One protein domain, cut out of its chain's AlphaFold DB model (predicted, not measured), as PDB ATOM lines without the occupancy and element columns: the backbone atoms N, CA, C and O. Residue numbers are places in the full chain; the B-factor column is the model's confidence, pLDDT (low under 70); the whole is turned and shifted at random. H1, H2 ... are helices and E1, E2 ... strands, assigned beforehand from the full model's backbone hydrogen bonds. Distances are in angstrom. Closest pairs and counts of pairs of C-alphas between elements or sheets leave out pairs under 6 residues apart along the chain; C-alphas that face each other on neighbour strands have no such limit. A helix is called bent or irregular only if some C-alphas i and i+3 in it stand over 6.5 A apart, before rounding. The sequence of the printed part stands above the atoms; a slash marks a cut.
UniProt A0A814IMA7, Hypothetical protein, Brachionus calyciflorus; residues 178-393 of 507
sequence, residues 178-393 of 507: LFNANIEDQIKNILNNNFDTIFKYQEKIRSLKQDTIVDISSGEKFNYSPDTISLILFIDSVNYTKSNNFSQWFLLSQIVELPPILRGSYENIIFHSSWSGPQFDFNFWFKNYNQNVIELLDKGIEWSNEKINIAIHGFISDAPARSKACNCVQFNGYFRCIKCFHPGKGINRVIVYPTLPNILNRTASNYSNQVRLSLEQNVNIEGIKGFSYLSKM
ATOM      1  N   LEU A 178     -36.840   0.193  50.559       84.44
ATOM      2  CA  LEU A 178     -36.892   1.575  51.015       84.44
ATOM      3  C   LEU A 178     -35.502   1.998  51.462       84.44
ATOM      4  O   LEU A 178     -34.808   1.225  52.115       84.44
ATOM      5  N   PHE A 179     -35.120   3.222  51.126       80.94
ATOM      6  CA  PHE A 179     -33.930   3.866  51.671       80.94
ATOM      7  C   PHE A 179     -34.339   5.183  52.311       80.94
ATOM      8  O   PHE A 179     -35.123   5.905  51.700       80.94
ATOM      9  N   ASN A 180     -33.793   5.507  53.478       83.25
ATOM     10  CA  ASN A 180     -34.017   6.772  54.174       83.25
ATOM     11  C   ASN A 180     -32.672   7.367  54.563       83.25
ATOM     12  O   ASN A 180     -31.853   6.657  55.139       83.25
ATOM     13  N   ALA A 181     -32.463   8.643  54.265       82.00
ATOM     14  CA  ALA A 181     -31.220   9.340  54.556       82.00
ATOM     15  C   ALA A 181     -31.335  10.263  55.776       82.00
ATOM     16  O   ALA A 181     -32.424  10.742  56.103       82.00
ATOM     17  N   ASN A 182     -30.196  10.557  56.405       84.38
ATOM     18  CA  ASN A 182     -30.079  11.577  57.431       84.38
ATOM     19  C   ASN A 182     -30.129  12.952  56.759       84.38
ATOM     20  O   ASN A 182     -29.192  13.378  56.078       84.38
ATOM     21  N   ILE A 183     -31.275  13.611  56.891       88.81
ATOM     22  CA  ILE A 183     -31.547  14.921  56.296       88.81
ATOM     23  C   ILE A 183     -30.752  16.003  57.035       88.81
ATOM     24  O   ILE A 183     -30.262  16.940  56.410       88.81
ATOM     25  N   GLU A 184     -30.607  15.863  58.354       90.94
ATOM     26  CA  GLU A 184     -29.956  16.848  59.214       90.94
ATOM     27  C   GLU A 184     -28.482  17.025  58.837       90.94
ATOM     28  O   GLU A 184     -28.052  18.150  58.578       90.94
ATOM     29  N   ASP A 185     -27.735  15.928  58.697       86.50
ATOM     30  CA  ASP A 185     -26.320  15.974  58.299       86.50
ATOM     31  C   ASP A 185     -26.135  16.609  56.917       86.50
ATOM     32  O   ASP A 185     -25.220  17.407  56.705       86.50
ATOM     33  N   GLN A 186     -27.031  16.298  55.973       88.00
ATOM     34  CA  GLN A 186     -26.998  16.882  54.633       88.00
ATOM     35  C   GLN A 186     -27.238  18.392  54.680       88.00
ATOM     36  O   GLN A 186     -26.496  19.142  54.048       88.00
ATOM     37  N   ILE A 187     -28.228  18.852  55.452       92.69
ATOM     38  CA  ILE A 187     -28.482  20.287  55.626       92.69
ATOM     39  C   ILE A 187     -27.261  20.957  56.259       92.69
ATOM     40  O   ILE A 187     -26.780  21.947  55.715       92.69
ATOM     41  N   LYS A 188     -26.711  20.405  57.350       91.56
ATOM     42  CA  LYS A 188     -25.520  20.956  58.021       91.56
ATOM     43  C   LYS A 188     -24.336  21.079  57.069       91.56
ATOM     44  O   LYS A 188     -23.684  22.119  57.049       91.56
ATOM     45  N   ASN A 189     -24.084  20.062  56.248       86.69
ATOM     46  CA  ASN A 189     -23.007  20.094  55.263       86.69
ATOM     47  C   ASN A 189     -23.229  21.189  54.207       86.69
ATOM     48  O   ASN A 189     -22.328  21.972  53.917       86.69
ATOM     49  N   ILE A 190     -24.448  21.302  53.670       87.50
ATOM     50  CA  ILE A 190     -24.779  22.344  52.689       87.50
ATOM     51  C   ILE A 190     -24.633  23.737  53.310       87.50
ATOM     52  O   ILE A 190     -24.088  24.630  52.661       87.50
ATOM     53  N   LEU A 191     -25.072  23.926  54.557       91.56
ATOM     54  CA  LEU A 191     -24.902  25.184  55.280       91.56
ATOM     55  C   LEU A 191     -23.419  25.505  55.487       91.56
ATOM     56  O   LEU A 191     -22.993  26.589  55.107       91.56
ATOM     57  N   ASN A 192     -22.612  24.557  55.973       88.75
ATOM     58  CA  ASN A 192     -21.168  24.744  56.158       88.75
ATOM     59  C   ASN A 192     -20.465  25.195  54.869       88.75
ATOM     60  O   ASN A 192     -19.612  26.076  54.908       88.75
ATOM     61  N   ASN A 193     -20.856  24.628  53.726       87.12
ATOM     62  CA  ASN A 193     -20.214  24.918  52.444       87.12
ATOM     63  C   ASN A 193     -20.727  26.201  51.775       87.12
ATOM     64  O   ASN A 193     -20.042  26.759  50.920       87.12
ATOM     65  N   ASN A 194     -21.931  26.670  52.123       88.56
ATOM     66  CA  ASN A 194     -22.603  27.737  51.378       88.56
ATOM     67  C   ASN A 194     -23.084  28.917  52.235       88.56
ATOM     68  O   ASN A 194     -23.690  29.829  51.672       88.56
ATOM     69  N   PHE A 195     -22.843  28.943  53.550       90.44
ATOM     70  CA  PHE A 195     -23.428  29.939  54.458       90.44
ATOM     71  C   PHE A 195     -23.176  31.389  54.023       90.44
ATOM     72  O   PHE A 195     -24.129  32.149  53.857       90.44
ATOM     73  N   ASP A 196     -21.922  31.762  53.747       89.25
ATOM     74  CA  ASP A 196     -21.578  33.121  53.304       89.25
ATOM     75  C   ASP A 196     -22.295  33.502  52.004       89.25
ATOM     76  O   ASP A 196     -22.732  34.640  51.813       89.25
ATOM     77  N   THR A 197     -22.424  32.538  51.093       90.12
ATOM     78  CA  THR A 197     -23.093  32.729  49.809       90.12
ATOM     79  C   THR A 197     -24.599  32.887  49.988       90.12
ATOM     80  O   THR A 197     -25.192  33.774  49.373       90.12
ATOM     81  N   ILE A 198     -25.210  32.071  50.851       89.88
ATOM     82  CA  ILE A 198     -26.617  32.184  51.245       89.88
ATOM     83  C   ILE A 198     -26.865  33.569  51.842       89.88
ATOM     84  O   ILE A 198     -27.749  34.284  51.377       89.88
ATOM     85  N   PHE A 199     -26.052  33.979  52.816       89.38
ATOM     86  CA  PHE A 199     -26.199  35.258  53.501       89.38
ATOM     87  C   PHE A 199     -26.142  36.436  52.519       89.38
ATOM     88  O   PHE A 199     -27.096  37.212  52.424       89.38
ATOM     89  N   LYS A 200     -25.079  36.514  51.705       90.00
ATOM     90  CA  LYS A 200     -24.905  37.575  50.696       90.00
ATOM     91  C   LYS A 200     -26.043  37.603  49.678       90.00
ATOM     92  O   LYS A 200     -26.497  38.676  49.277       90.00
ATOM     93  N   TYR A 201     -26.500  36.434  49.233       87.88
ATOM     94  CA  TYR A 201     -27.608  36.337  48.290       87.88
ATOM     95  C   TYR A 201     -28.919  36.826  48.909       87.88
ATOM     96  O   TYR A 201     -29.625  37.617  48.291       87.88
ATOM     97  N   GLN A 202     -29.217  36.436  50.146       85.75
ATOM     98  CA  GLN A 202     -30.433  36.868  50.828       85.75
ATOM     99  C   GLN A 202     -30.431  38.376  51.129       85.75
ATOM    100  O   GLN A 202     -31.443  39.035  50.893       85.75
ATOM    101  N   GLU A 203     -29.312  38.963  51.567       86.12
ATOM    102  CA  GLU A 203     -29.203  40.424  51.742       86.12
ATOM    103  C   GLU A 203     -29.467  41.185  50.443       86.12
ATOM    104  O   GLU A 203     -30.152  42.210  50.411       86.12
ATOM    105  N   LYS A 204     -28.957  40.650  49.339       84.81
ATOM    106  CA  LYS A 204     -29.162  41.216  48.017       84.81
ATOM    107  C   LYS A 204     -30.611  41.146  47.566       84.81
ATOM    108  O   LYS A 204     -31.124  42.135  47.066       84.81
ATOM    109  N   ILE A 205     -31.273  40.006  47.743       82.19
ATOM    110  CA  ILE A 205     -32.690  39.874  47.397       82.19
ATOM    111  C   ILE A 205     -33.529  40.884  48.192       82.19
ATOM    112  O   ILE A 205     -34.438  41.485  47.631       82.19
ATOM    113  N   ARG A 206     -33.171  41.158  49.454       79.44
ATOM    114  CA  ARG A 206     -33.839  42.178  50.283       79.44
ATOM    115  C   ARG A 206     -33.577  43.617  49.855       79.44
ATOM    116  O   ARG A 206     -34.414  44.473  50.115       79.44
ATOM    117  N   SER A 207     -32.418  43.906  49.264       81.19
ATOM    118  CA  SER A 207     -32.110  45.263  48.791       81.19
ATOM    119  C   SER A 207     -32.831  45.612  47.485       81.19
ATOM    120  O   SER A 207     -32.938  46.788  47.131       81.19
ATOM    121  N   LEU A 208     -33.370  44.611  46.786       78.00
ATOM    122  CA  LEU A 208     -34.244  44.804  45.636       78.00
ATOM    123  C   LEU A 208     -35.635  45.248  46.117       78.00
ATOM    124  O   LEU A 208     -36.106  44.841  47.176       78.00
ATOM    125  N   LYS A 209     -36.290  46.130  45.350       59.12
ATOM    126  CA  LYS A 209     -37.608  46.690  45.704       59.12
ATOM    127  C   LYS A 209     -38.607  45.565  46.015       59.12
ATOM    128  O   LYS A 209     -38.747  44.649  45.208       59.12
ATOM    129  N   GLN A 210     -39.337  45.696  47.128       59.31
ATOM    130  CA  GLN A 210     -40.283  44.694  47.652       59.31
ATOM    131  C   GLN A 210     -41.335  44.205  46.641       59.31
ATOM    132  O   GLN A 210     -41.784  43.071  46.750       59.31
ATOM    133  N   ASP A 211     -41.674  45.010  45.632       62.62
ATOM    134  CA  ASP A 211     -42.711  44.664  44.649       62.62
ATOM    135  C   ASP A 211     -42.200  43.798  43.481       62.62
ATOM    136  O   ASP A 211     -42.969  43.425  42.597       62.62
ATOM    137  N   THR A 212     -40.898  43.493  43.421       62.84
ATOM    138  CA  THR A 212     -40.318  42.711  42.319       62.84
ATOM    139  C   THR A 212     -39.989  41.290  42.767       62.84
ATOM    140  O   THR A 212     -38.997  41.060  43.455       62.84
ATOM    141  N   ILE A 213     -40.780  40.314  42.309       68.44
ATOM    142  CA  ILE A 213     -40.483  38.891  42.516       68.44
ATOM    143  C   ILE A 213     -39.352  38.483  41.562       68.44
ATOM    144  O   ILE A 213     -39.551  38.338  40.357       68.44
ATOM    145  N   VAL A 214     -38.158  38.298  42.117       70.31
ATOM    146  CA  VAL A 214     -36.918  37.931  41.407       70.31
ATOM    147  C   VAL A 214     -36.548  36.457  41.574       70.31
ATOM    148  O   VAL A 214     -35.872  35.883  40.725       70.31
ATOM    149  N   ASP A 215     -36.998  35.847  42.665       77.75
ATOM    150  CA  ASP A 215     -36.757  34.456  43.039       77.75
ATOM    151  C   ASP A 215     -37.825  33.990  44.037       77.75
ATOM    152  O   ASP A 215     -38.582  34.792  44.593       77.75
ATOM    153  N   ILE A 216     -37.874  32.691  44.315       77.12
ATOM    154  CA  ILE A 216     -38.816  32.124  45.275       77.12
ATOM    155  C   ILE A 216     -38.649  32.727  46.681       77.12
ATOM    156  O   ILE A 216     -39.652  32.965  47.348       77.12
ATOM    157  N   SER A 217     -37.422  33.091  47.086       76.31
ATOM    158  CA  SER A 217     -37.156  33.755  48.373       76.31
ATOM    159  C   SER A 217     -37.566  35.238  48.418       76.31
ATOM    160  O   SER A 217     -37.395  35.891  49.439       76.31
ATOM    161  N   SER A 218     -38.090  35.786  47.317       73.81
ATOM    162  CA  SER A 218     -38.681  37.136  47.249       73.81
ATOM    163  C   SER A 218     -40.204  37.118  47.097       73.81
ATOM    164  O   SER A 218     -40.830  38.170  47.014       73.81
ATOM    165  N   GLY A 219     -40.813  35.930  47.005       72.94
ATOM    166  CA  GLY A 219     -42.257  35.806  46.849       72.94
ATOM    167  C   GLY A 219     -43.005  36.186  48.125       72.94
ATOM    168  O   GLY A 219     -42.531  35.933  49.226       72.94
ATOM    169  N   GLU A 220     -44.229  36.697  47.986       70.19
ATOM    170  CA  GLU A 220     -45.077  37.124  49.115       70.19
ATOM    171  C   GLU A 220     -45.313  36.027  50.169       70.19
ATOM    172  O   GLU A 220     -45.509  36.311  51.346       70.19
ATOM    173  N   LYS A 221     -45.304  34.754  49.749       68.19
ATOM    174  CA  LYS A 221     -45.470  33.597  50.642       68.19
ATOM    175  C   LYS A 221     -44.189  33.195  51.373       68.19
ATOM    176  O   LYS A 221     -44.244  32.346  52.260       68.19
ATOM    177  N   PHE A 222     -43.034  33.717  50.972       74.75
ATOM    178  CA  PHE A 222     -41.774  33.399  51.620       74.75
ATOM    179  C   PHE A 222     -41.622  34.262  52.870       74.75
ATOM    180  O   PHE A 222     -41.331  35.452  52.799       74.75
ATOM    181  N   ASN A 223     -41.846  33.648  54.030       71.31
ATOM    182  CA  ASN A 223     -41.644  34.312  55.308       71.31
ATOM    183  C   ASN A 223     -40.193  34.119  55.752       71.31
ATOM    184  O   ASN A 223     -39.874  33.127  56.407       71.31
ATOM    185  N   TYR A 224     -39.314  35.042  55.353       75.31
ATOM    186  CA  TYR A 224     -37.919  34.983  55.772       75.31
ATOM    187  C   TYR A 224     -37.817  35.093  57.294       75.31
ATOM    188  O   TYR A 224     -38.277  36.063  57.897       75.31
ATOM    189  N   SER A 225     -37.131  34.130  57.892       80.81
ATOM    190  CA  SER A 225     -36.678  34.184  59.271       80.81
ATOM    191  C   SER A 225     -35.202  33.788  59.284       80.81
ATOM    192  O   SER A 225     -34.855  32.790  58.652       80.81
ATOM    193  N   PRO A 226     -34.319  34.557  59.945       77.75
ATOM    194  CA  PRO A 226     -32.889  34.253  59.983       77.75
ATOM    195  C   PRO A 226     -32.596  32.897  60.632       77.75
ATOM    196  O   PRO A 226     -31.655  32.222  60.225       77.75
ATOM    197  N   ASP A 227     -33.468  32.461  61.539       88.06
ATOM    198  CA  ASP A 227     -33.352  31.196  62.262       88.06
ATOM    199  C   ASP A 227     -34.183  30.102  61.577       88.06
ATOM    200  O   ASP A 227     -34.747  29.219  62.226       88.06
ATOM    201  N   THR A 228     -34.405  30.209  60.266       91.25
ATOM    202  CA  THR A 228     -35.208  29.251  59.502       91.25
ATOM    203  C   THR A 228     -34.599  28.979  58.140       91.25
ATOM    204  O   THR A 228     -34.281  29.894  57.387       91.25
ATOM    205  N   ILE A 229     -34.492  27.695  57.816       92.88
ATOM    206  CA  ILE A 229     -34.144  27.213  56.487       92.88
ATOM    207  C   ILE A 229     -35.380  26.593  55.855       92.88
ATOM    208  O   ILE A 229     -36.033  25.720  56.436       92.88
ATOM    209  N   SER A 230     -35.699  27.041  54.646       92.12
ATOM    210  CA  SER A 230     -36.883  26.600  53.925       92.12
ATOM    211  C   SER A 230     -36.504  25.587  52.853       92.12
ATOM    212  O   SER A 230     -35.598  25.794  52.050       92.12
ATOM    213  N   LEU A 231     -37.236  24.482  52.799       92.38
ATOM    214  CA  LEU A 231     -37.045  23.406  51.840       92.38
ATOM    215  C   LEU A 231     -38.162  23.406  50.801       92.38
ATOM    216  O   LEU A 231     -39.339  23.563  51.125       92.38
ATOM    217  N   ILE A 232     -37.810  23.152  49.545       88.69
ATOM    218  CA  ILE A 232     -38.781  22.763  48.518       88.69
ATOM    219  C   ILE A 232     -38.642  21.271  48.294       88.69
ATOM    220  O   ILE A 232     -37.584  20.813  47.866       88.69
ATOM    221  N   LEU A 233     -39.715  20.528  48.542       90.12
ATOM    222  CA  LEU A 233     -39.766  19.103  48.259       90.12
ATOM    223  C   LEU A 233     -40.066  18.865  46.781       90.12
ATOM    224  O   LEU A 233     -40.904  19.544  46.185       90.12
ATOM    225  N   PHE A 234     -39.452  17.845  46.200       85.31
ATOM    226  CA  PHE A 234     -39.830  17.359  44.885       85.31
ATOM    227  C   PHE A 234     -39.692  15.853  44.752       85.31
ATOM    228  O   PHE A 234     -38.892  15.209  45.432       85.31
ATOM    229  N   ILE A 235     -40.524  15.296  43.873       82.44
ATOM    230  CA  ILE A 235     -40.551  13.864  43.585       82.44
ATOM    231  C   ILE A 235     -40.377  13.631  42.100       82.44
ATOM    232  O   ILE A 235     -41.080  14.229  41.281       82.44
ATOM    233  N   ASP A 236     -39.491  12.693  41.784       72.50
ATOM    234  CA  ASP A 236     -39.299  12.185  40.435       72.50
ATOM    235  C   ASP A 236     -39.254  10.653  40.427       72.50
ATOM    236  O   ASP A 236     -38.917  10.005  41.425       72.50
ATOM    237  N   SER A 237     -39.616  10.081  39.281       74.50
ATOM    238  CA  SER A 237     -39.579   8.642  39.043       74.50
ATOM    239  C   SER A 237     -38.596   8.288  37.941       74.50
ATOM    240  O   SER A 237     -38.525   8.946  36.902       74.50
ATOM    241  N   VAL A 238     -37.903   7.172  38.130       63.97
ATOM    242  CA  VAL A 238     -37.100   6.534  37.095       63.97
ATOM    243  C   VAL A 238     -37.672   5.141  36.850       63.97
ATOM    244  O   VAL A 238     -37.666   4.277  37.729       63.97
ATOM    245  N   ASN A 239     -38.175   4.919  35.635       58.91
ATOM    246  CA  ASN A 239     -38.607   3.600  35.179       58.91
ATOM    247  C   ASN A 239     -37.457   2.944  34.413       58.91
ATOM    248  O   ASN A 239     -36.984   3.485  33.415       58.91
ATOM    249  N   TYR A 240     -37.007   1.778  34.878       48.38
ATOM    250  CA  TYR A 240     -35.853   1.085  34.294       48.38
ATOM    251  C   TYR A 240     -36.205   0.152  33.140       48.38
ATOM    252  O   TYR A 240     -35.328  -0.198  32.356       48.38
ATOM    253  N   THR A 241     -37.469  -0.249  33.010       47.66
ATOM    254  CA  THR A 241     -37.919  -1.125  31.928       47.66
ATOM    255  C   THR A 241     -39.251  -0.641  31.370       47.66
ATOM    256  O   THR A 241     -40.075  -0.073  32.083       47.66
ATOM    257  N   LYS A 242     -39.462  -0.850  30.066       45.72
ATOM    258  CA  LYS A 242     -40.680  -0.422  29.356       45.72
ATOM    259  C   LYS A 242     -41.928  -1.239  29.737       45.72
ATOM    260  O   LYS A 242     -43.023  -0.831  29.371       45.72
ATOM    261  N   SER A 243     -41.774  -2.366  30.442       49.66
ATOM    262  CA  SER A 243     -42.827  -3.384  30.595       49.66
ATOM    263  C   SER A 243     -43.045  -3.943  32.009       49.66
ATOM    264  O   SER A 243     -43.964  -4.738  32.174       49.66
ATOM    265  N   ASN A 244     -42.282  -3.552  33.043       53.12
ATOM    266  CA  ASN A 244     -42.548  -4.035  34.410       53.12
ATOM    267  C   ASN A 244     -43.155  -2.955  35.307       53.12
ATOM    268  O   ASN A 244     -42.708  -1.813  35.318       53.12
ATOM    269  N   ASN A 245     -44.070  -3.384  36.180       64.12
ATOM    270  CA  ASN A 245     -44.650  -2.617  37.293       64.12
ATOM    271  C   ASN A 245     -43.625  -2.154  38.351       64.12
ATOM    272  O   ASN A 245     -44.025  -1.688  39.416       64.12
ATOM    273  N   PHE A 246     -42.324  -2.318  38.092       73.38
ATOM    274  CA  PHE A 246     -41.232  -1.947  38.978       73.38
ATOM    275  C   PHE A 246     -40.822  -0.503  38.701       73.38
ATOM    276  O   PHE A 246     -40.393  -0.172  37.597       73.38
ATOM    277  N   SER A 247     -40.914   0.343  39.718       74.50
ATOM    278  CA  SER A 247     -40.573   1.762  39.611       74.50
ATOM    279  C   SER A 247     -39.642   2.167  40.738       74.50
ATOM    280  O   SER A 247     -39.723   1.605  41.838       74.50
ATOM    281  N   GLN A 248     -38.770   3.133  40.455       76.81
ATOM    282  CA  GLN A 248     -37.990   3.800  41.483       76.81
ATOM    283  C   GLN A 248     -38.425   5.250  41.615       76.81
ATOM    284  O   GLN A 248     -38.554   5.957  40.618       76.81
ATOM    285  N   TRP A 249     -38.659   5.663  42.852       83.25
ATOM    286  CA  TRP A 249     -39.116   6.997  43.212       83.25
ATOM    287  C   TRP A 249     -38.156   7.601  44.215       83.25
ATOM    288  O   TRP A 249     -37.675   6.897  45.103       83.25
ATOM    289  N   PHE A 250     -37.908   8.894  44.071       82.25
ATOM    290  CA  PHE A 250     -37.029   9.654  44.947       82.25
ATOM    291  C   PHE A 250     -37.786  10.840  45.510       82.25
ATOM    292  O   PHE A 250     -38.468  11.544  44.765       82.25
ATOM    293  N   LEU A 251     -37.655  11.046  46.816       86.31
ATOM    294  CA  LEU A 251     -38.022  12.289  47.465       86.31
ATOM    295  C   LEU A 251     -36.726  13.061  47.667       86.31
ATOM    296  O   LEU A 251     -35.742  12.530  48.185       86.31
ATOM    297  N   LEU A 252     -36.724  14.295  47.192       86.38
ATOM    298  CA  LEU A 252     -35.572  15.177  47.190       86.38
ATOM    299  C   LEU A 252     -36.008  16.550  47.685       86.38
ATOM    300  O   LEU A 252     -37.192  16.897  47.615       86.38
ATOM    301  N   SER A 253     -35.056  17.349  48.148       89.38
ATOM    302  CA  SER A 253     -35.312  18.758  48.400       89.38
ATOM    303  C   SER A 253     -34.131  19.655  48.094       89.38
ATOM    304  O   SER A 253     -33.000  19.213  47.914       89.38
ATOM    305  N   GLN A 254     -34.432  20.944  48.053       88.12
ATOM    306  CA  GLN A 254     -33.478  22.027  47.876       88.12
ATOM    307  C   GLN A 254     -33.698  23.084  48.952       88.12
ATOM    308  O   GLN A 254     -34.848  23.362  49.298       88.12
ATOM    309  N   ILE A 255     -32.609  23.691  49.424       92.44
ATOM    310  CA  ILE A 255     -32.653  24.870  50.296       92.44
ATOM    311  C   ILE A 255     -33.053  26.087  49.453       92.44
ATOM    312  O   ILE A 255     -32.392  26.425  48.468       92.44
ATOM    313  N   VAL A 256     -34.148  26.741  49.827       89.81
ATOM    314  CA  VAL A 256     -34.679  27.930  49.146       89.81
ATOM    315  C   VAL A 256     -33.669  29.065  49.187       89.81
ATOM    316  O   VAL A 256     -33.491  29.768  48.199       89.81
ATOM    317  N   GLU A 257     -32.986  29.235  50.308       90.06
ATOM    318  CA  GLU A 257     -32.142  30.389  50.563       90.06
ATOM    319  C   GLU A 257     -30.861  30.400  49.707       90.06
ATOM    320  O   GLU A 257     -30.223  31.447  49.575       90.06
ATOM    321  N   LEU A 258     -30.515  29.274  49.068       85.75
ATOM    322  CA  LEU A 258     -29.426  29.187  48.096       85.75
ATOM    323  C   LEU A 258     -29.741  29.971  46.812       85.75
ATOM    324  O   LEU A 258     -30.872  29.910  46.323       85.75
ATOM    325  N   PRO A 259     -28.731  30.597  46.177       83.12
ATOM    326  CA  PRO A 259     -28.860  31.112  44.818       83.12
ATOM    327  C   PRO A 259     -29.318  30.023  43.835       83.12
ATOM    328  O   PRO A 259     -28.871  28.881  43.966       83.12
ATOM    329  N   PRO A 260     -30.103  30.346  42.787       79.31
ATOM    330  CA  PRO A 260     -30.661  29.356  41.862       79.31
ATOM    331  C   PRO A 260     -29.645  28.369  41.266       79.31
ATOM    332  O   PRO A 260     -29.936  27.180  41.166       79.31
ATOM    333  N   ILE A 261     -28.442  28.842  40.920       75.44
ATOM    334  CA  ILE A 261     -27.368  28.006  40.350       75.44
ATOM    335  C   ILE A 261     -26.877  26.972  41.372       75.44
ATOM    336  O   ILE A 261     -26.703  25.803  41.042       75.44
ATOM    337  N   LEU A 262     -26.695  27.383  42.630       77.31
ATOM    338  CA  LEU A 262     -26.254  26.483  43.696       77.31
ATOM    339  C   LEU A 262     -27.381  25.570  44.159       77.31
ATOM    340  O   LEU A 262     -27.123  24.410  44.455       77.31
ATOM    341  N   ARG A 263     -28.621  26.063  44.156       80.44
ATOM    342  CA  ARG A 263     -29.821  25.295  44.488       80.44
ATOM    343  C   ARG A 263     -29.982  24.076  43.571       80.44
ATOM    344  O   ARG A 263     -30.381  23.017  44.033       80.44
ATOM    345  N   GLY A 264     -29.666  24.213  42.281       66.81
ATOM    346  CA  GLY A 264     -29.726  23.122  41.299       66.81
ATOM    347  C   GLY A 264     -28.525  22.167  41.298       66.81
ATOM    348  O   GLY A 264     -28.610  21.102  40.680       66.81
ATOM    349  N   SER A 265     -27.427  22.525  41.974       70.88
ATOM    350  CA  SER A 265     -26.208  21.709  42.018       70.88
ATOM    351  C   SER A 265     -26.441  20.409  42.781       70.88
ATOM    352  O   SER A 265     -27.038  20.422  43.854       70.88
ATOM    353  N   TYR A 266     -25.927  19.294  42.251       63.75
ATOM    354  CA  TYR A 266     -26.066  17.967  42.860       63.75
ATOM    355  C   TYR A 266     -25.533  17.912  44.302       63.75
ATOM    356  O   TYR A 266     -26.114  17.217  45.126       63.75
ATOM    357  N   GLU A 267     -24.486  18.684  44.611       72.31
ATOM    358  CA  GLU A 267     -23.858  18.778  45.943       72.31
ATOM    359  C   GLU A 267     -24.776  19.424  46.987       72.31
ATOM    360  O   GLU A 267     -24.600  19.221  48.184       72.31
ATOM    361  N   ASN A 268     -25.774  20.182  46.523       77.19
ATOM    362  CA  ASN A 268     -26.725  20.910  47.356       77.19
ATOM    363  C   ASN A 268     -28.152  20.340  47.267       77.19
ATOM    364  O   ASN A 268     -29.097  20.944  47.787       77.19
ATOM    365  N   ILE A 269     -28.331  19.193  46.601       79.06
ATOM    366  CA  ILE A 269     -29.589  18.448  46.636       79.06
ATOM    367  C   ILE A 269     -29.601  17.573  47.880       79.06
ATOM    368  O   ILE A 269     -28.716  16.751  48.091       79.06
ATOM    369  N   ILE A 270     -30.666  17.698  48.661       84.94
ATOM    370  CA  ILE A 270     -30.899  16.858  49.827       84.94
ATOM    371  C   ILE A 270     -31.683  15.629  49.374       84.94
ATOM    372  O   ILE A 270     -32.785  15.741  48.830       84.94
ATOM    373  N   PHE A 271     -31.128  14.449  49.616       83.19
ATOM    374  CA  PHE A 271     -31.820  13.184  49.442       83.19
ATOM    375  C   PHE A 271     -32.589  12.833  50.716       83.19
ATOM    376  O   PHE A 271     -32.024  12.813  51.803       83.19
ATOM    377  N   HIS A 272     -33.888  12.563  50.580       88.06
ATOM    378  CA  HIS A 272     -34.778  12.255  51.705       88.06
ATOM    379  C   HIS A 272     -34.933  10.750  51.867       88.06
ATOM    380  O   HIS A 272     -34.529  10.149  52.863       88.06
ATOM    381  N   SER A 273     -35.534  10.139  50.854       87.06
ATOM    382  CA  SER A 273     -35.798   8.713  50.814       87.06
ATOM    383  C   SER A 273     -36.037   8.249  49.385       87.06
ATOM    384  O   SER A 273     -36.251   9.042  48.462       87.06
ATOM    385  N   SER A 274     -36.009   6.935  49.186       83.88
ATOM    386  CA  SER A 274     -36.429   6.334  47.926       83.88
ATOM    387  C   SER A 274     -37.232   5.063  48.128       83.88
ATOM    388  O   SER A 274     -37.083   4.350  49.120       83.88
ATOM    389  N   TRP A 275     -38.057   4.772  47.130       87.25
ATOM    390  CA  TRP A 275     -38.749   3.506  46.970       87.25
ATOM    391  C   TRP A 275     -38.247   2.826  45.714       87.25
ATOM    392  O   TRP A 275     -38.248   3.437  44.651       87.25
ATOM    393  N   SER A 276     -37.911   1.544  45.800       81.44
ATOM    394  CA  SER A 276     -37.645   0.691  44.643       81.44
ATOM    395  C   SER A 276     -38.465  -0.580  44.751       81.44
ATOM    396  O   SER A 276     -38.230  -1.401  45.633       81.44
ATOM    397  N   GLY A 277     -39.432  -0.770  43.864       79.94
ATOM    398  CA  GLY A 277     -40.294  -1.940  43.963       79.94
ATOM    399  C   GLY A 277     -41.490  -1.914  43.027       79.94
ATOM    400  O   GLY A 277     -41.743  -0.907  42.352       79.94
ATOM    401  N   PRO A 278     -42.250  -3.018  42.993       81.00
ATOM    402  CA  PRO A 278     -43.537  -3.059  42.322       81.00
ATOM    403  C   PRO A 278     -44.570  -2.176  43.037       81.00
ATOM    404  O   PRO A 278     -44.443  -1.925  44.236       81.00
ATOM    405  N   GLN A 279     -45.624  -1.777  42.314       80.56
ATOM    406  CA  GLN A 279     -46.852  -1.198  42.888       80.56
ATOM    407  C   GLN A 279     -46.575  -0.069  43.895       80.56
ATOM    408  O   GLN A 279     -46.824  -0.205  45.096       80.56
ATOM    409  N   PHE A 280     -46.005   1.026  43.395       86.69
ATOM    410  CA  PHE A 280     -45.666   2.170  44.228       86.69
ATOM    411  C   PHE A 280     -46.891   2.768  44.923       86.69
ATOM    412  O   PHE A 280     -47.879   3.108  44.267       86.69
ATOM    413  N   ASP A 281     -46.782   2.935  46.240       90.50
ATOM    414  CA  ASP A 281     -47.818   3.493  47.099       90.50
ATOM    415  C   ASP A 281     -47.275   4.734  47.819       90.50
ATOM    416  O   ASP A 281     -46.488   4.638  48.763       90.50
ATOM    417  N   PHE A 282     -47.713   5.910  47.360       91.94
ATOM    418  CA  PHE A 282     -47.332   7.195  47.947       91.94
ATOM    419  C   PHE A 282     -47.780   7.331  49.401       91.94
ATOM    420  O   PHE A 282     -47.048   7.894  50.204       91.94
ATOM    421  N   ASN A 283     -48.969   6.835  49.749       92.31
ATOM    422  CA  ASN A 283     -49.504   6.996  51.095       92.31
ATOM    423  C   ASN A 283     -48.744   6.131  52.087       92.31
ATOM    424  O   ASN A 283     -48.373   6.623  53.149       92.31
ATOM    425  N   PHE A 284     -48.466   4.879  51.728       92.19
ATOM    426  CA  PHE A 284     -47.613   4.026  52.545       92.19
ATOM    427  C   PHE A 284     -46.212   4.626  52.692       92.19
ATOM    428  O   PHE A 284     -45.688   4.700  53.801       92.19
ATOM    429  N   TRP A 285     -45.600   5.071  51.592       92.12
ATOM    430  CA  TRP A 285     -44.244   5.609  51.634       92.12
ATOM    431  C   TRP A 285     -44.153   6.884  52.473       92.12
ATOM    432  O   TRP A 285     -43.331   6.944  53.384       92.12
ATOM    433  N   PHE A 286     -45.045   7.855  52.251       92.62
ATOM    434  CA  PHE A 286     -45.105   9.056  53.078       92.62
ATOM    435  C   PHE A 286     -45.423   8.726  54.527       92.62
ATOM    436  O   PHE A 286     -44.752   9.249  55.396       92.62
ATOM    437  N   LYS A 287     -46.357   7.817  54.831       91.62
ATOM    438  CA  LYS A 287     -46.634   7.426  56.223       91.62
ATOM    439  C   LYS A 287     -45.368   6.974  56.955       91.62
ATOM    440  O   LYS A 287     -45.111   7.450  58.054       91.62
ATOM    441  N   ASN A 288     -44.597   6.074  56.345       86.69
ATOM    442  CA  ASN A 288     -43.390   5.519  56.963       86.69
ATOM    443  C   ASN A 288     -42.219   6.509  56.985       86.69
ATOM    444  O   ASN A 288     -41.326   6.376  57.813       86.69
ATOM    445  N   TYR A 289     -42.219   7.498  56.093       82.31
ATOM    446  CA  TYR A 289     -41.179   8.522  56.030       82.31
ATOM    447  C   TYR A 289     -41.488   9.771  56.876       82.31
ATOM    448  O   TYR A 289     -40.585  10.442  57.372       82.31
ATOM    449  N   ASN A 290     -42.771  10.079  57.058       80.88
ATOM    450  CA  ASN A 290     -43.257  11.323  57.642       80.88
ATOM    451  C   ASN A 290     -42.739  11.557  59.052       80.88
ATOM    452  O   ASN A 290     -42.549  12.710  59.407       80.88
ATOM    453  N   GLN A 291     -42.541  10.511  59.856       83.69
ATOM    454  CA  GLN A 291     -42.119  10.688  61.242       83.69
ATOM    455  C   GLN A 291     -40.788  11.446  61.324       83.69
ATOM    456  O   GLN A 291     -40.711  12.450  62.022       83.69
ATOM    457  N   ASN A 292     -39.799  11.061  60.514       82.00
ATOM    458  CA  ASN A 292     -38.497  11.730  60.482       82.00
ATOM    459  C   ASN A 292     -38.616  13.198  60.049       82.00
ATOM    460  O   ASN A 292     -37.961  14.070  60.609       82.00
ATOM    461  N   VAL A 293     -39.474  13.482  59.064       86.94
ATOM    462  CA  VAL A 293     -39.695  14.854  58.585       86.94
ATOM    463  C   VAL A 293     -40.443  15.684  59.618       86.94
ATOM    464  O   VAL A 293     -40.061  16.815  59.870       86.94
ATOM    465  N   ILE A 294     -41.494  15.142  60.231       88.19
ATOM    466  CA  ILE A 294     -42.268  15.834  61.267       88.19
ATOM    467  C   ILE A 294     -41.361  16.166  62.451       88.19
ATOM    468  O   ILE A 294     -41.400  17.291  62.935       88.19
ATOM    469  N   GLU A 295     -40.510  15.230  62.872       89.75
ATOM    470  CA  GLU A 295     -39.531  15.486  63.927       89.75
ATOM    471  C   GLU A 295     -38.541  16.586  63.536       89.75
ATOM    472  O   GLU A 295     -38.271  17.461  64.354       89.75
ATOM    473  N   LEU A 296     -38.054  16.597  62.291       91.12
ATOM    474  CA  LEU A 296     -37.184  17.658  61.779       91.12
ATOM    475  C   LEU A 296     -37.886  19.029  61.750       91.12
ATOM    476  O   LEU A 296     -37.278  20.041  62.091       91.12
ATOM    477  N   LEU A 297     -39.159  19.074  61.350       91.44
ATOM    478  CA  LEU A 297     -39.956  20.305  61.297       91.44
ATOM    479  C   LEU A 297     -40.284  20.850  62.693       91.44
ATOM    480  O   LEU A 297     -40.340  22.063  62.873       91.44
ATOM    481  N   ASP A 298     -40.510  19.969  63.667       91.75
ATOM    482  CA  ASP A 298     -40.848  20.336  65.046       91.75
ATOM    483  C   ASP A 298     -39.605  20.736  65.856       91.75
ATOM    484  O   ASP A 298     -39.569  21.768  66.533       91.75
ATOM    485  N   LYS A 299     -38.540  19.934  65.761       92.56
ATOM    486  CA  LYS A 299     -37.322  20.124  66.555       92.56
ATOM    487  C   LYS A 299     -36.340  21.092  65.908       92.56
ATOM    488  O   LYS A 299     -35.593  21.724  66.651       92.56
ATOM    489  N   GLY A 300     -36.352  21.246  64.585       93.88
ATOM    490  CA  GLY A 300     -35.283  21.928  63.855       93.88
ATOM    491  C   GLY A 300     -33.967  21.145  63.903       93.88
ATOM    492  O   GLY A 300     -33.957  19.953  64.203       93.88
ATOM    493  N   ILE A 301     -32.859  21.827  63.619       94.56
ATOM    494  CA  ILE A 301     -31.496  21.284  63.698       94.56
ATOM    495  C   ILE A 301     -30.610  22.187  64.559       94.56
ATOM    496  O   ILE A 301     -30.816  23.400  64.614       94.56
ATOM    497  N   GLU A 302     -29.594  21.609  65.194       93.12
ATOM    498  CA  GLU A 302     -28.549  22.372  65.886       93.12
ATOM    499  C   GLU A 302     -27.351  22.579  64.953       93.12
ATOM    500  O   GLU A 302     -26.686  21.617  64.555       93.12
ATOM    501  N   TRP A 303     -27.072  23.827  64.584       92.06
ATOM    502  CA  TRP A 303     -25.983  24.187  63.679       92.06
ATOM    503  C   TRP A 303     -25.220  25.392  64.229       92.06
ATOM    504  O   TRP A 303     -25.812  26.421  64.532       92.06
ATOM    505  N   SER A 304     -23.896  25.269  64.367       87.88
ATOM    506  CA  SER A 304     -23.030  26.320  64.929       87.88
ATOM    507  C   SER A 304     -23.446  26.801  66.334       87.88
ATOM    508  O   SER A 304     -23.309  27.980  66.644       87.88
ATOM    509  N   ASN A 305     -23.927  25.884  67.188       88.00
ATOM    510  CA  ASN A 305     -24.515  26.147  68.517       88.00
ATOM    511  C   ASN A 305     -25.806  26.983  68.504       88.00
ATOM    512  O   ASN A 305     -26.261  27.427  69.557       88.00
ATOM    513  N   GLU A 306     -26.408  27.176  67.334       87.69
ATOM    514  CA  GLU A 306     -27.684  27.859  67.171       87.69
ATOM    515  C   GLU A 306     -28.757  26.866  66.725       87.69
ATOM    516  O   GLU A 306     -28.504  25.902  65.992       87.69
ATOM    517  N   LYS A 307     -29.991  27.109  67.168       92.88
ATOM    518  CA  LYS A 307     -31.141  26.324  66.730       92.88
ATOM    519  C   LYS A 307     -31.677  26.902  65.424       92.88
ATOM    520  O   LYS A 307     -32.193  28.014  65.402       92.88
ATOM    521  N   ILE A 308     -31.639  26.105  64.362       94.31
ATOM    522  CA  ILE A 308     -32.208  26.450  63.059       94.31
ATOM    523  C   ILE A 308     -33.522  25.697  62.871       94.31
ATOM    524  O   ILE A 308     -33.564  24.468  62.885       94.31
ATOM    525  N   ASN A 309     -34.615  26.429  62.672       95.19
ATOM    526  CA  ASN A 309     -35.907  25.832  62.350       95.19
ATOM    527  C   ASN A 309     -35.936  25.389  60.883       95.19
ATOM    528  O   ASN A 309     -35.335  26.025  60.016       95.19
ATOM    529  N   ILE A 310     -36.671  24.319  60.593       94.44
ATOM    530  CA  ILE A 310     -36.862  23.831  59.227       94.44
ATOM    531  C   ILE A 310     -38.314  24.058  58.819       94.44
ATOM    532  O   ILE A 310     -39.236  23.713  59.554       94.44
ATOM    533  N   ALA A 311     -38.522  24.619  57.632       92.06
ATOM    534  CA  ALA A 311     -39.844  24.794  57.041       92.06
ATOM    535  C   ALA A 311     -39.909  24.115  55.671       92.06
ATOM    536  O   ALA A 311     -38.925  24.096  54.938       92.06
ATOM    537  N   ILE A 312     -41.076  23.602  55.276       90.94
ATOM    538  CA  ILE A 312     -41.321  23.214  53.882       90.94
ATOM    539  C   ILE A 312     -42.107  24.333  53.209       90.94
ATOM    540  O   ILE A 312     -43.247  24.609  53.569       90.94
ATOM    541  N   HIS A 313     -41.492  24.966  52.216       87.19
ATOM    542  CA  HIS A 313     -42.091  26.064  51.466       87.19
ATOM    543  C   HIS A 313     -43.050  25.578  50.375       87.19
ATOM    544  O   HIS A 313     -43.982  26.280  49.987       87.19
ATOM    545  N   GLY A 314     -42.823  24.376  49.850       86.50
ATOM    546  CA  GLY A 314     -43.729  23.811  48.868       86.50
ATOM    547  C   GLY A 314     -43.304  22.462  48.325       86.50
ATOM    548  O   GLY A 314     -42.234  21.936  48.634       86.50
ATOM    549  N   PHE A 315     -44.175  21.915  47.485       87.06
ATOM    550  CA  PHE A 315     -44.002  20.613  46.859       87.06
ATOM    551  C   PHE A 315     -44.153  20.694  45.341       87.06
ATOM    552  O   PHE A 315     -45.184  21.134  44.821       87.06
ATOM    553  N   ILE A 316     -43.130  20.236  44.622       82.88
ATOM    554  CA  ILE A 316     -43.042  20.248  43.163       82.88
ATOM    555  C   ILE A 316     -43.057  18.812  42.633       82.88
ATOM    556  O   ILE A 316     -42.276  17.956  43.029       82.88
ATOM    557  N   SER A 317     -43.936  18.539  41.679       80.94
ATOM    558  CA  SER A 317     -43.917  17.286  40.920       80.94
ATOM    559  C   SER A 317     -44.722  17.426  39.638       80.94
ATOM    560  O   SER A 317     -45.606  18.293  39.528       80.94
ATOM    561  N   ASP A 318     -44.409  16.581  38.654       79.62
ATOM    562  CA  ASP A 318     -45.159  16.507  37.404       79.62
ATOM    563  C   ASP A 318     -46.633  16.130  37.647       79.62
ATOM    564  O   ASP A 318     -47.023  15.692  38.728       79.62
ATOM    565  N   ALA A 319     -47.511  16.374  36.671       78.06
ATOM    566  CA  ALA A 319     -48.947  16.181  36.892       78.06
ATOM    567  C   ALA A 319     -49.325  14.736  37.302       78.06
ATOM    568  O   ALA A 319     -50.131  14.590  38.229       78.06
ATOM    569  N   PRO A 320     -48.759  13.674  36.686       82.31
ATOM    570  CA  PRO A 320     -48.976  12.302  37.134       82.31
ATOM    571  C   PRO A 320     -48.518  12.040  38.572       82.31
ATOM    572  O   PRO A 320     -49.330  11.562  39.368       82.31
ATOM    573  N   ALA A 321     -47.273  12.364  38.934       84.19
ATOM    574  CA  ALA A 321     -46.758  12.139  40.282       84.19
ATOM    575  C   ALA A 321     -47.528  12.968  41.310       84.19
ATOM    576  O   ALA A 321     -47.970  12.421  42.316       84.19
ATOM    577  N   ARG A 322     -47.808  14.240  41.010       87.69
ATOM    578  CA  ARG A 322     -48.600  15.131  41.864       87.69
ATOM    579  C   ARG A 322     -49.976  14.564  42.172       87.69
ATOM    580  O   ARG A 322     -50.385  14.558  43.328       87.69
ATOM    581  N   SER A 323     -50.689  14.071  41.156       88.19
ATOM    582  CA  SER A 323     -52.024  13.495  41.358       88.19
ATOM    583  C   SER A 323     -51.996  12.287  42.295       88.19
ATOM    584  O   SER A 323     -52.850  12.174  43.169       88.19
ATOM    585  N   LYS A 324     -50.988  11.418  42.167       89.94
ATOM    586  CA  LYS A 324     -50.822  10.246  43.032       89.94
ATOM    587  C   LYS A 324     -50.374  10.642  44.445       89.94
ATOM    588  O   LYS A 324     -50.984  10.191  45.407       89.94
ATOM    589  N   ALA A 325     -49.386  11.530  44.562       91.38
ATOM    590  CA  ALA A 325     -48.876  12.047  45.830       91.38
ATOM    591  C   ALA A 325     -49.976  12.722  46.657       91.38
ATOM    592  O   ALA A 325     -50.055  12.525  47.863       91.38
ATOM    593  N   CYS A 326     -50.871  13.466  46.009       92.38
ATOM    594  CA  CYS A 326     -51.973  14.153  46.679       92.38
ATOM    595  C   CYS A 326     -53.244  13.299  46.824       92.38
ATOM    596  O   CYS A 326     -54.277  13.824  47.238       92.38
ATOM    597  N   ASN A 327     -53.201  12.019  46.442       93.81
ATOM    598  CA  ASN A 327     -54.350  11.113  46.399       93.81
ATOM    599  C   ASN A 327     -55.581  11.707  45.670       93.81
ATOM    600  O   ASN A 327     -56.710  11.723  46.161       93.81
ATOM    601  N   CYS A 328     -55.339  12.240  44.474       92.25
ATOM    602  CA  CYS A 328     -56.330  12.871  43.606       92.25
ATOM    603  C   CYS A 328     -56.485  12.104  42.281       92.25
ATOM    604  O   CYS A 328     -55.723  11.188  41.939       92.25
ATOM    605  N   VAL A 329     -57.505  12.461  41.505       90.50
ATOM    606  CA  VAL A 329     -57.678  11.967  40.135       90.50
ATOM    607  C   VAL A 329     -56.538  12.441  39.235       90.50
ATOM    608  O   VAL A 329     -55.955  13.508  39.423       90.50
ATOM    609  N   GLN A 330     -56.195  11.606  38.254       85.44
ATOM    610  CA  GLN A 330     -55.110  11.888  37.321       85.44
ATOM    611  C   GLN A 330     -55.475  13.003  36.338       85.44
ATOM    612  O   GLN A 330     -56.583  13.542  36.340       85.44
ATOM    613  N   PHE A 331     -54.536  13.328  35.450       71.25
ATOM    614  CA  PHE A 331     -54.672  14.442  34.519       71.25
ATOM    615  C   PHE A 331     -55.885  14.340  33.567       71.25
ATOM    616  O   PHE A 331     -56.362  15.363  33.084       71.25
ATOM    617  N   ASN A 332     -56.414  13.130  33.355       75.69
ATOM    618  CA  ASN A 332     -57.611  12.856  32.554       75.69
ATOM    619  C   ASN A 332     -58.910  12.766  33.380       75.69
ATOM    620  O   ASN A 332     -59.927  12.339  32.852       75.69
ATOM    621  N   GLY A 333     -58.894  13.094  34.674       83.12
ATOM    622  CA  GLY A 333     -60.101  13.096  35.509       83.12
ATOM    623  C   GLY A 333     -60.943  14.357  35.320       83.12
ATOM    624  O   GLY A 333     -60.440  15.360  34.824       83.12
ATOM    625  N   TYR A 334     -62.200  14.332  35.759       87.56
ATOM    626  CA  TYR A 334     -62.979  15.549  36.028       87.56
ATOM    627  C   TYR A 334     -62.458  16.205  37.313       87.56
ATOM    628  O   TYR A 334     -62.027  15.496  38.220       87.56
ATOM    629  N   PHE A 335     -62.464  17.538  37.399       89.94
ATOM    630  CA  PHE A 335     -61.924  18.267  38.561       89.94
ATOM    631  C   PHE A 335     -60.470  17.908  38.931       89.94
ATOM    632  O   PHE A 335     -60.106  17.863  40.103       89.94
ATOM    633  N   ARG A 336     -59.592  17.678  37.938       86.50
ATOM    634  CA  ARG A 336     -58.196  17.254  38.198       86.50
ATOM    635  C   ARG A 336     -57.358  18.250  38.995       86.50
ATOM    636  O   ARG A 336     -56.292  17.899  39.497       86.50
ATOM    637  N   CYS A 337     -57.731  19.529  38.968       86.62
ATOM    638  CA  CYS A 337     -56.905  20.569  39.555       86.62
ATOM    639  C   CYS A 337     -57.040  20.519  41.073       86.62
ATOM    640  O   CYS A 337     -58.114  20.742  41.623       86.62
ATOM    641  N   ILE A 338     -55.926  20.296  41.763       87.19
ATOM    642  CA  ILE A 338     -55.932  20.329  43.223       87.19
ATOM    643  C   ILE A 338     -56.140  21.747  43.775       87.19
ATOM    644  O   ILE A 338     -56.643  21.906  44.878       87.19
ATOM    645  N   LYS A 339     -55.815  22.782  42.989       87.75
ATOM    646  CA  LYS A 339     -55.914  24.191  43.397       87.75
ATOM    647  C   LYS A 339     -57.245  24.864  43.090       87.75
ATOM    648  O   LYS A 339     -57.489  25.940  43.616       87.75
ATOM    649  N   CYS A 340     -58.082  24.309  42.215       89.44
ATOM    650  CA  CYS A 340     -59.321  24.972  41.809       89.44
ATOM    651  C   CYS A 340     -60.418  23.977  41.432       89.44
ATOM    652  O   CYS A 340     -60.151  22.810  41.159       89.44
ATOM    653  N   PHE A 341     -61.657  24.457  41.379       89.06
ATOM    654  CA  PHE A 341     -62.849  23.651  41.099       89.06
ATOM    655  C   PHE A 341     -63.182  23.557  39.603       89.06
ATOM    656  O   PHE A 341     -64.347  23.574  39.220       89.06
ATOM    657  N   HIS A 342     -62.180  23.497  38.719       90.06
ATOM    658  CA  HIS A 342     -62.441  23.441  37.274       90.06
ATOM    659  C   HIS A 342     -63.036  22.075  36.875       90.06
ATOM    660  O   HIS A 342     -62.309  21.083  36.946       90.06
ATOM    661  N   PRO A 343     -64.303  21.992  36.419       86.19
ATOM    662  CA  PRO A 343     -65.007  20.719  36.273       86.19
ATOM    663  C   PRO A 343     -64.451  19.796  35.187       86.19
ATOM    664  O   PRO A 343     -64.628  18.586  35.286       86.19
ATOM    665  N   GLY A 344     -63.734  20.301  34.181       87.12
ATOM    666  CA  GLY A 344     -63.419  19.515  32.983       87.12
ATOM    667  C   GLY A 344     -64.684  19.089  32.214       87.12
ATOM    668  O   GLY A 344     -65.794  19.058  32.740       87.12
ATOM    669  N   LYS A 345     -64.552  18.790  30.922       85.50
ATOM    670  CA  LYS A 345     -65.664  18.371  30.060       85.50
ATOM    671  C   LYS A 345     -65.223  17.221  29.168       85.50
ATOM    672  O   LYS A 345     -64.215  17.337  28.478       85.50
ATOM    673  N   GLY A 346     -65.989  16.135  29.153       88.56
ATOM    674  CA  GLY A 346     -65.772  15.031  28.224       88.56
ATOM    675  C   GLY A 346     -66.204  15.406  26.807       88.56
ATOM    676  O   GLY A 346     -67.363  15.748  26.583       88.56
ATOM    677  N   ILE A 347     -65.280  15.339  25.853       86.06
ATOM    678  CA  ILE A 347     -65.528  15.495  24.416       86.06
ATOM    679  C   ILE A 347     -64.770  14.374  23.705       86.06
ATOM    680  O   ILE A 347     -63.568  14.229  23.895       86.06
ATOM    681  N   ASN A 348     -65.459  13.561  22.899       87.19
ATOM    682  CA  ASN A 348     -64.846  12.480  22.111       87.19
ATOM    683  C   ASN A 348     -63.917  11.555  22.928       87.19
ATOM    684  O   ASN A 348     -62.826  11.214  22.483       87.19
ATOM    685  N   ARG A 349     -64.354  11.147  24.131       82.75
ATOM    686  CA  ARG A 349     -63.592  10.306  25.086       82.75
ATOM    687  C   ARG A 349     -62.323  10.955  25.667       82.75
ATOM    688  O   ARG A 349     -61.548  10.276  26.332       82.75
ATOM    689  N   VAL A 350     -62.133  12.260  25.481       80.81
ATOM    690  CA  VAL A 350     -61.048  13.053  26.080       80.81
ATOM    691  C   VAL A 350     -61.653  14.066  27.048       80.81
ATOM    692  O   VAL A 350     -62.683  14.672  26.757       80.81
ATOM    693  N   ILE A 351     -61.023  14.271  28.207       83.06
ATOM    694  CA  ILE A 351     -61.384  15.382  29.090       83.06
ATOM    695  C   ILE A 351     -60.641  16.640  28.645       83.06
ATOM    696  O   ILE A 351     -59.413  16.699  28.674       83.06
ATOM    697  N   VAL A 352     -61.403  17.663  28.276       83.06
ATOM    698  CA  VAL A 352     -60.898  19.002  27.967       83.06
ATOM    699  C   VAL A 352     -61.270  19.981  29.072       83.06
ATOM    700  O   VAL A 352     -62.208  19.763  29.835       83.06
ATOM    701  N   TYR A 353     -60.537  21.084  29.159       82.69
ATOM    702  CA  TYR A 353     -60.727  22.093  30.197       82.69
ATOM    703  C   TYR A 353     -61.077  23.419  29.540       82.69
ATOM    704  O   TYR A 353     -60.169  24.177  29.205       82.69
ATOM    705  N   PRO A 354     -62.375  23.680  29.291       79.12
ATOM    706  CA  PRO A 354     -62.791  24.902  28.622       79.12
ATOM    707  C   PRO A 354     -62.400  26.130  29.441       79.12
ATOM    708  O   PRO A 354     -62.352  26.084  30.672       79.12
ATOM    709  N   THR A 355     -62.163  27.245  28.765       85.38
ATOM    710  CA  THR A 355     -62.017  28.534  29.440       85.38
ATOM    711  C   THR A 355     -63.367  28.908  30.038       85.38
ATOM    712  O   THR A 355     -64.313  29.209  29.312       85.38
ATOM    713  N   LEU A 356     -63.471  28.834  31.364       77.62
ATOM    714  CA  LEU A 356     -64.672  29.197  32.109       77.62
ATOM    715  C   LEU A 356     -64.397  30.485  32.893       77.62
ATOM    716  O   LEU A 356     -63.335  30.588  33.517       77.62
ATOM    717  N   PRO A 357     -65.319  31.462  32.881       80.81
ATOM    718  CA  PRO A 357     -65.208  32.616  33.760       80.81
ATOM    719  C   PRO A 357     -65.368  32.174  35.222       80.81
ATOM    720  O   PRO A 357     -66.128  31.253  35.516       80.81
ATOM    721  N   ASN A 358     -64.683  32.861  36.139       84.44
ATOM    722  CA  ASN A 358     -64.887  32.743  37.589       84.44
ATOM    723  C   ASN A 358     -64.679  31.333  38.177       84.44
ATOM    724  O   ASN A 358     -65.457  30.877  39.014       84.44
ATOM    725  N   ILE A 359     -63.613  30.634  37.775       85.56
ATOM    726  CA  ILE A 359     -63.230  29.380  38.436       85.56
ATOM    727  C   ILE A 359     -62.715  29.694  39.842       85.56
ATOM    728  O   ILE A 359     -61.713  30.389  40.005       85.56
ATOM    729  N   LEU A 360     -63.387  29.147  40.853       89.44
ATOM    730  CA  LEU A 360     -63.001  29.320  42.248       89.44
ATOM    731  C   LEU A 360     -61.760  28.491  42.589       89.44
ATOM    732  O   LEU A 360     -61.627  27.332  42.180       89.44
ATOM    733  N   ASN A 361     -60.878  29.086  43.390       89.31
ATOM    734  CA  ASN A 361     -59.762  28.375  43.996       89.31
ATOM    735  C   ASN A 361     -60.247  27.538  45.181       89.31
ATOM    736  O   ASN A 361     -61.174  27.900  45.902       89.31
ATOM    737  N   ARG A 362     -59.593  26.400  45.365       90.81
ATOM    738  CA  ARG A 362     -59.813  25.471  46.460       90.81
ATOM    739  C   ARG A 362     -58.980  25.938  47.644       90.81
ATOM    740  O   ARG A 362     -57.777  26.119  47.501       90.81
ATOM    741  N   THR A 363     -59.621  26.146  48.786       91.75
ATOM    742  CA  THR A 363     -58.932  26.465  50.045       91.75
ATOM    743  C   THR A 363     -58.551  25.187  50.790       91.75
ATOM    744  O   THR A 363     -59.124  24.122  50.527       91.75
ATOM    745  N   ALA A 364     -57.653  25.288  51.775       91.19
ATOM    746  CA  ALA A 364     -57.355  24.182  52.688       91.19
ATOM    747  C   ALA A 364     -58.621  23.617  53.363       91.19
ATOM    748  O   ALA A 364     -58.809  22.404  53.411       91.19
ATOM    749  N   SER A 365     -59.552  24.481  53.791       94.94
ATOM    750  CA  SER A 365     -60.829  24.048  54.383       94.94
ATOM    751  C   SER A 365     -61.696  23.266  53.392       94.94
ATOM    752  O   SER A 365     -62.275  22.235  53.747       94.94
ATOM    753  N   ASN A 366     -61.755  23.707  52.129       94.94
ATOM    754  CA  ASN A 366     -62.469  22.957  51.097       94.94
ATOM    755  C   ASN A 366     -61.851  21.570  50.891       94.94
ATOM    756  O   ASN A 366     -62.585  20.584  50.878       94.94
ATOM    757  N   TYR A 367     -60.520  21.501  50.775       94.75
ATOM    758  CA  TYR A 367     -59.793  20.244  50.607       94.75
ATOM    759  C   TYR A 367     -60.055  19.278  51.770       94.75
ATOM    760  O   TYR A 367     -60.449  18.136  51.535       94.75
ATOM    761  N   SER A 368     -59.931  19.737  53.021       95.75
ATOM    762  CA  SER A 368     -60.196  18.910  54.206       95.75
ATOM    763  C   SER A 368     -61.624  18.363  54.230       95.75
ATOM    764  O   SER A 368     -61.827  17.182  54.512       95.75
ATOM    765  N   ASN A 369     -62.617  19.185  53.878       97.19
ATOM    766  CA  ASN A 369     -64.008  18.741  53.808       97.19
ATOM    767  C   ASN A 369     -64.230  17.674  52.729       97.19
ATOM    768  O   ASN A 369     -64.974  16.725  52.960       97.19
ATOM    769  N   GLN A 370     -63.579  17.792  51.574       97.00
ATOM    770  CA  GLN A 370     -63.714  16.811  50.493       97.00
ATOM    771  C   GLN A 370     -63.018  15.498  50.815       97.00
ATOM    772  O   GLN A 370     -63.567  14.452  50.495       97.00
ATOM    773  N   VAL A 371     -61.859  15.540  51.483       96.94
ATOM    774  CA  VAL A 371     -61.208  14.335  52.017       96.94
ATOM    775  C   VAL A 371     -62.132  13.632  53.010       96.94
ATOM    776  O   VAL A 371     -62.333  12.428  52.906       96.94
ATOM    777  N   ARG A 372     -62.731  14.375  53.949       97.50
ATOM    778  CA  ARG A 372     -63.679  13.810  54.919       97.50
ATOM    779  C   ARG A 372     -64.853  13.126  54.214       97.50
ATOM    780  O   ARG A 372     -65.122  11.959  54.473       97.50
ATOM    781  N   LEU A 373     -65.506  13.830  53.289       97.81
ATOM    782  CA  LEU A 373     -66.642  13.296  52.535       97.81
ATOM    783  C   LEU A 373     -66.254  12.100  51.657       97.81
ATOM    784  O   LEU A 373     -67.024  11.149  51.568       97.81
ATOM    785  N   SER A 374     -65.070  12.114  51.033       96.94
ATOM    786  CA  SER A 374     -64.630  11.009  50.177       96.94
ATOM    787  C   SER A 374     -64.380   9.737  50.981       96.94
ATOM    788  O   SER A 374     -64.677   8.651  50.497       96.94
ATOM    789  N   LEU A 375     -63.869   9.867  52.210       95.88
ATOM    790  CA  LEU A 375     -63.670   8.746  53.130       95.88
ATOM    791  C   LEU A 375     -65.001   8.222  53.683       95.88
ATOM    792  O   LEU A 375     -65.219   7.016  53.674       95.88
ATOM    793  N   GLU A 376     -65.899   9.110  54.124       96.56
ATOM    794  CA  GLU A 376     -67.218   8.733  54.663       96.56
ATOM    795  C   GLU A 376     -68.099   8.028  53.627       96.56
ATOM    796  O   GLU A 376     -68.834   7.102  53.956       96.56
ATOM    797  N   GLN A 377     -68.041   8.480  52.373       96.25
ATOM    798  CA  GLN A 377     -68.901   7.986  51.298       96.25
ATOM    799  C   GLN A 377     -68.209   6.952  50.402       96.25
ATOM    800  O   GLN A 377     -68.864   6.355  49.553       96.25
ATOM    801  N   ASN A 378     -66.897   6.753  50.568       94.88
ATOM    802  CA  ASN A 378     -66.057   5.902  49.724       94.88
ATOM    803  C   ASN A 378     -66.179   6.214  48.214       94.88
ATOM    804  O   ASN A 378     -66.222   5.319  47.369       94.88
ATOM    805  N   VAL A 379     -66.262   7.502  47.865       94.94
ATOM    806  CA  VAL A 379     -66.355   7.993  46.479       94.94
ATOM    807  C   VAL A 379     -65.457   9.205  46.269       94.94
ATOM    808  O   VAL A 379     -65.158   9.946  47.199       94.94
ATOM    809  N   ASN A 380     -65.055   9.457  45.023       94.56
ATOM    810  CA  ASN A 380     -64.274  10.650  44.700       94.56
ATOM    811  C   ASN A 380     -65.140  11.912  44.829       94.56
ATOM    812  O   ASN A 380     -66.172  12.019  44.167       94.56
ATOM    813  N   ILE A 381     -64.676  12.906  45.585       96.69
ATOM    814  CA  ILE A 381     -65.353  14.199  45.732       96.69
ATOM    815  C   ILE A 381     -64.581  15.252  44.943       96.69
ATOM    816  O   ILE A 381     -63.484  15.653  45.330       96.69
ATOM    817  N   GLU A 382     -65.139  15.681  43.808       94.38
ATOM    818  CA  GLU A 382     -64.582  16.756  42.965       94.38
ATOM    819  C   GLU A 382     -63.078  16.569  42.686       94.38
ATOM    820  O   GLU A 382     -62.271  17.492  42.813       94.38
ATOM    821  N   GLY A 383     -62.695  15.336  42.344       93.00
ATOM    822  CA  GLY A 383     -61.322  14.963  42.009       93.00
ATOM    823  C   GLY A 383     -60.443  14.528  43.189       93.00
ATOM    824  O   GLY A 383     -59.336  14.040  42.952       93.00
ATOM    825  N   ILE A 384     -60.914  14.634  44.434       95.81
ATOM    826  CA  ILE A 384     -60.218  14.137  45.632       95.81
ATOM    827  C   ILE A 384     -60.655  12.699  45.909       95.81
ATOM    828  O   ILE A 384     -61.853  12.433  45.986       95.81
ATOM    829  N   LYS A 385     -59.701  11.769  46.043       95.12
ATOM    830  CA  LYS A 385     -59.998  10.352  46.320       95.12
ATOM    831  C   LYS A 385     -60.003  10.036  47.811       95.12
ATOM    832  O   LYS A 385     -60.696   9.128  48.252       95.12
ATOM    833  N   GLY A 386     -59.201  10.756  48.588       94.75
ATOM    834  CA  GLY A 386     -59.054  10.494  50.010       94.75
ATOM    835  C   GLY A 386     -57.878  11.217  50.621       94.75
ATOM    836  O   GLY A 386     -57.277  12.113  50.026       94.75
ATOM    837  N   PHE A 387     -57.553  10.789  51.834       94.75
ATOM    838  CA  PHE A 387     -56.445  11.330  52.597       94.75
ATOM    839  C   PHE A 387     -55.108  11.085  51.890       94.75
ATOM    840  O   PHE A 387     -54.882  10.017  51.307       94.75
ATOM    841  N   SER A 388     -54.226  12.081  51.961       94.50
ATOM    842  CA  SER A 388     -52.819  11.933  51.609       94.50
ATOM    843  C   SER A 388     -51.945  12.215  52.823       94.50
ATOM    844  O   SER A 388     -52.055  13.287  53.422       94.50
ATOM    845  N   TYR A 389     -51.024  11.306  53.140       94.81
ATOM    846  CA  TYR A 389     -50.019  11.523  54.185       94.81
ATOM    847  C   TYR A 389     -49.089  12.708  53.883       94.81
ATOM    848  O   TYR A 389     -48.531  13.278  54.817       94.81
ATOM    849  N   LEU A 390     -48.994  13.157  52.626       92.81
ATOM    850  CA  LEU A 390     -48.300  14.398  52.259       92.81
ATOM    851  C   LEU A 390     -48.854  15.616  53.017       92.81
ATOM    852  O   LEU A 390     -48.095  16.511  53.372       92.81
ATOM    853  N   SER A 391     -50.155  15.620  53.336       92.69
ATOM    854  CA  SER A 391     -50.808  16.702  54.094       92.69
ATOM    855  C   SER A 391     -50.296  16.876  55.530       92.69
ATOM    856  O   SER A 391     -50.631  17.860  56.184       92.69
ATOM    857  N   LYS A 392     -49.497  15.929  56.041       91.44
ATOM    858  CA  LYS A 392     -48.816  16.049  57.337       91.44
ATOM    859  C   LYS A 392     -47.499  16.826  57.247       91.44
ATOM    860  O   LYS A 392     -47.020  17.288  58.273       91.44
ATOM    861  N   MET A 393     -46.926  16.954  56.050       89.81
ATOM    862  CA  MET A 393     -45.688  17.701  55.799       89.81
ATOM    863  C   MET A 393     -45.960  19.092  55.212       89.81
ATOM    864  O   MET A 393     -45.188  20.013  55.447       89.81
TER     865      MET A 393
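AT A GLANCE: This is residues 178 to 393 of the 507 residues of the protein "Hypothetical protein" of Brachionus calyciflorus (UniProt A0A814IMA7). A six-stranded sheet, strongly twisted and curled like part of a barrel, wraps round H1a, one arm of the bent helix H1, while H3 packs over its opposite face. Beyond this body, residues 326 to 388 make a loop-rich second lobe with the small hairpin E7 and E8 and the helix H5. The printed part has 216 residues with six named helices and eight named strands, in the order E1 H1 E2 E3 H2 E4 H3 E5 E6 H4 E7 E8 H5 H6. The large sheet runs E1 E4 E3 E2 E6 E5 and is mixed; the class is mixed, helices and strands. The whole is compact, with a radius of gyration of the C-alphas of 19.5 A and spans of 57 by 43 by 34 A.

IN THESE COORDINATES: E1, residues 178 to 181, begins at C-alpha 178 (-36.892, 1.575, 51.015). H1, residues 183 to 207, was assigned as one helix by its hydrogen bonds but is bent, C-alphas 193 and 196 being 8.4 A apart; its arms are H1a, 183 to 193, 15.6 A, and H1b, 196 to 207, 16.7 A. E2 is 228 to 238, 32.0 A; E3 246 to 255, 30.3 A; H2 260 to 263; E4 269 to 278, 26.0 A. H3, 282 to 299, 24.8 A, is only just irregular, with C-alphas 288 and 291 6.8 A apart. E5 is 301 to 303, E6 306 to 316, 29.5 A, H4 319 to 325, E7 345 to 347 and E8 350 to 352. H5 is 364 to 377, 19.9 A, and H6, 389 to 392, ends at C-alpha 392 (-48.816, 16.049, 57.337).

HOW THE PARTS SIT: E1 and E4 are antiparallel, N 179 to O 274 at 3.0 A; E4 and E3 likewise, N 249 to O 275 at 2.9 A. E2 and E3 form a hairpin, N 234 to O 252 at 2.8 A. E2 and E6 are parallel, N 231 to O 311 at 2.8 A; E5 and E6 form a hairpin, N 301 to O 308 at 2.8 A. The sheet curls round H1a; the closest C-alphas of H1a and E4 are those of Gln 186 and Ile 270, 6.2 A. H3 is on the opposite face at a height of 7.9 A over the sheet. H2 and H4 only graze the sheet. H3 and H6 touch, closest at C-alphas Asn 283 and Tyr 389, 5.5 A. H5 and H6 are apart. E7 and E8 form a hairpin, N 345 to O 352 at 2.8 A. Every O i to N i+4 pair is within hydrogen-bond range in H1a, H1b, H4 and H5, and 11 of 14 in H3; H2 and H6 are too short for one.

THE WHOLE: The farthest C-alphas, of Asn 305 and Asn 348, are 63.0 A apart. The printed part has no cut. The links H1 to E2, H4 to E7, E8 to H5 and H5 to H6 are long. Mean pLDDT of the printed part is 84.7; residues 209 to 213, 221, 238 to 245, 264 and 266 are under 70.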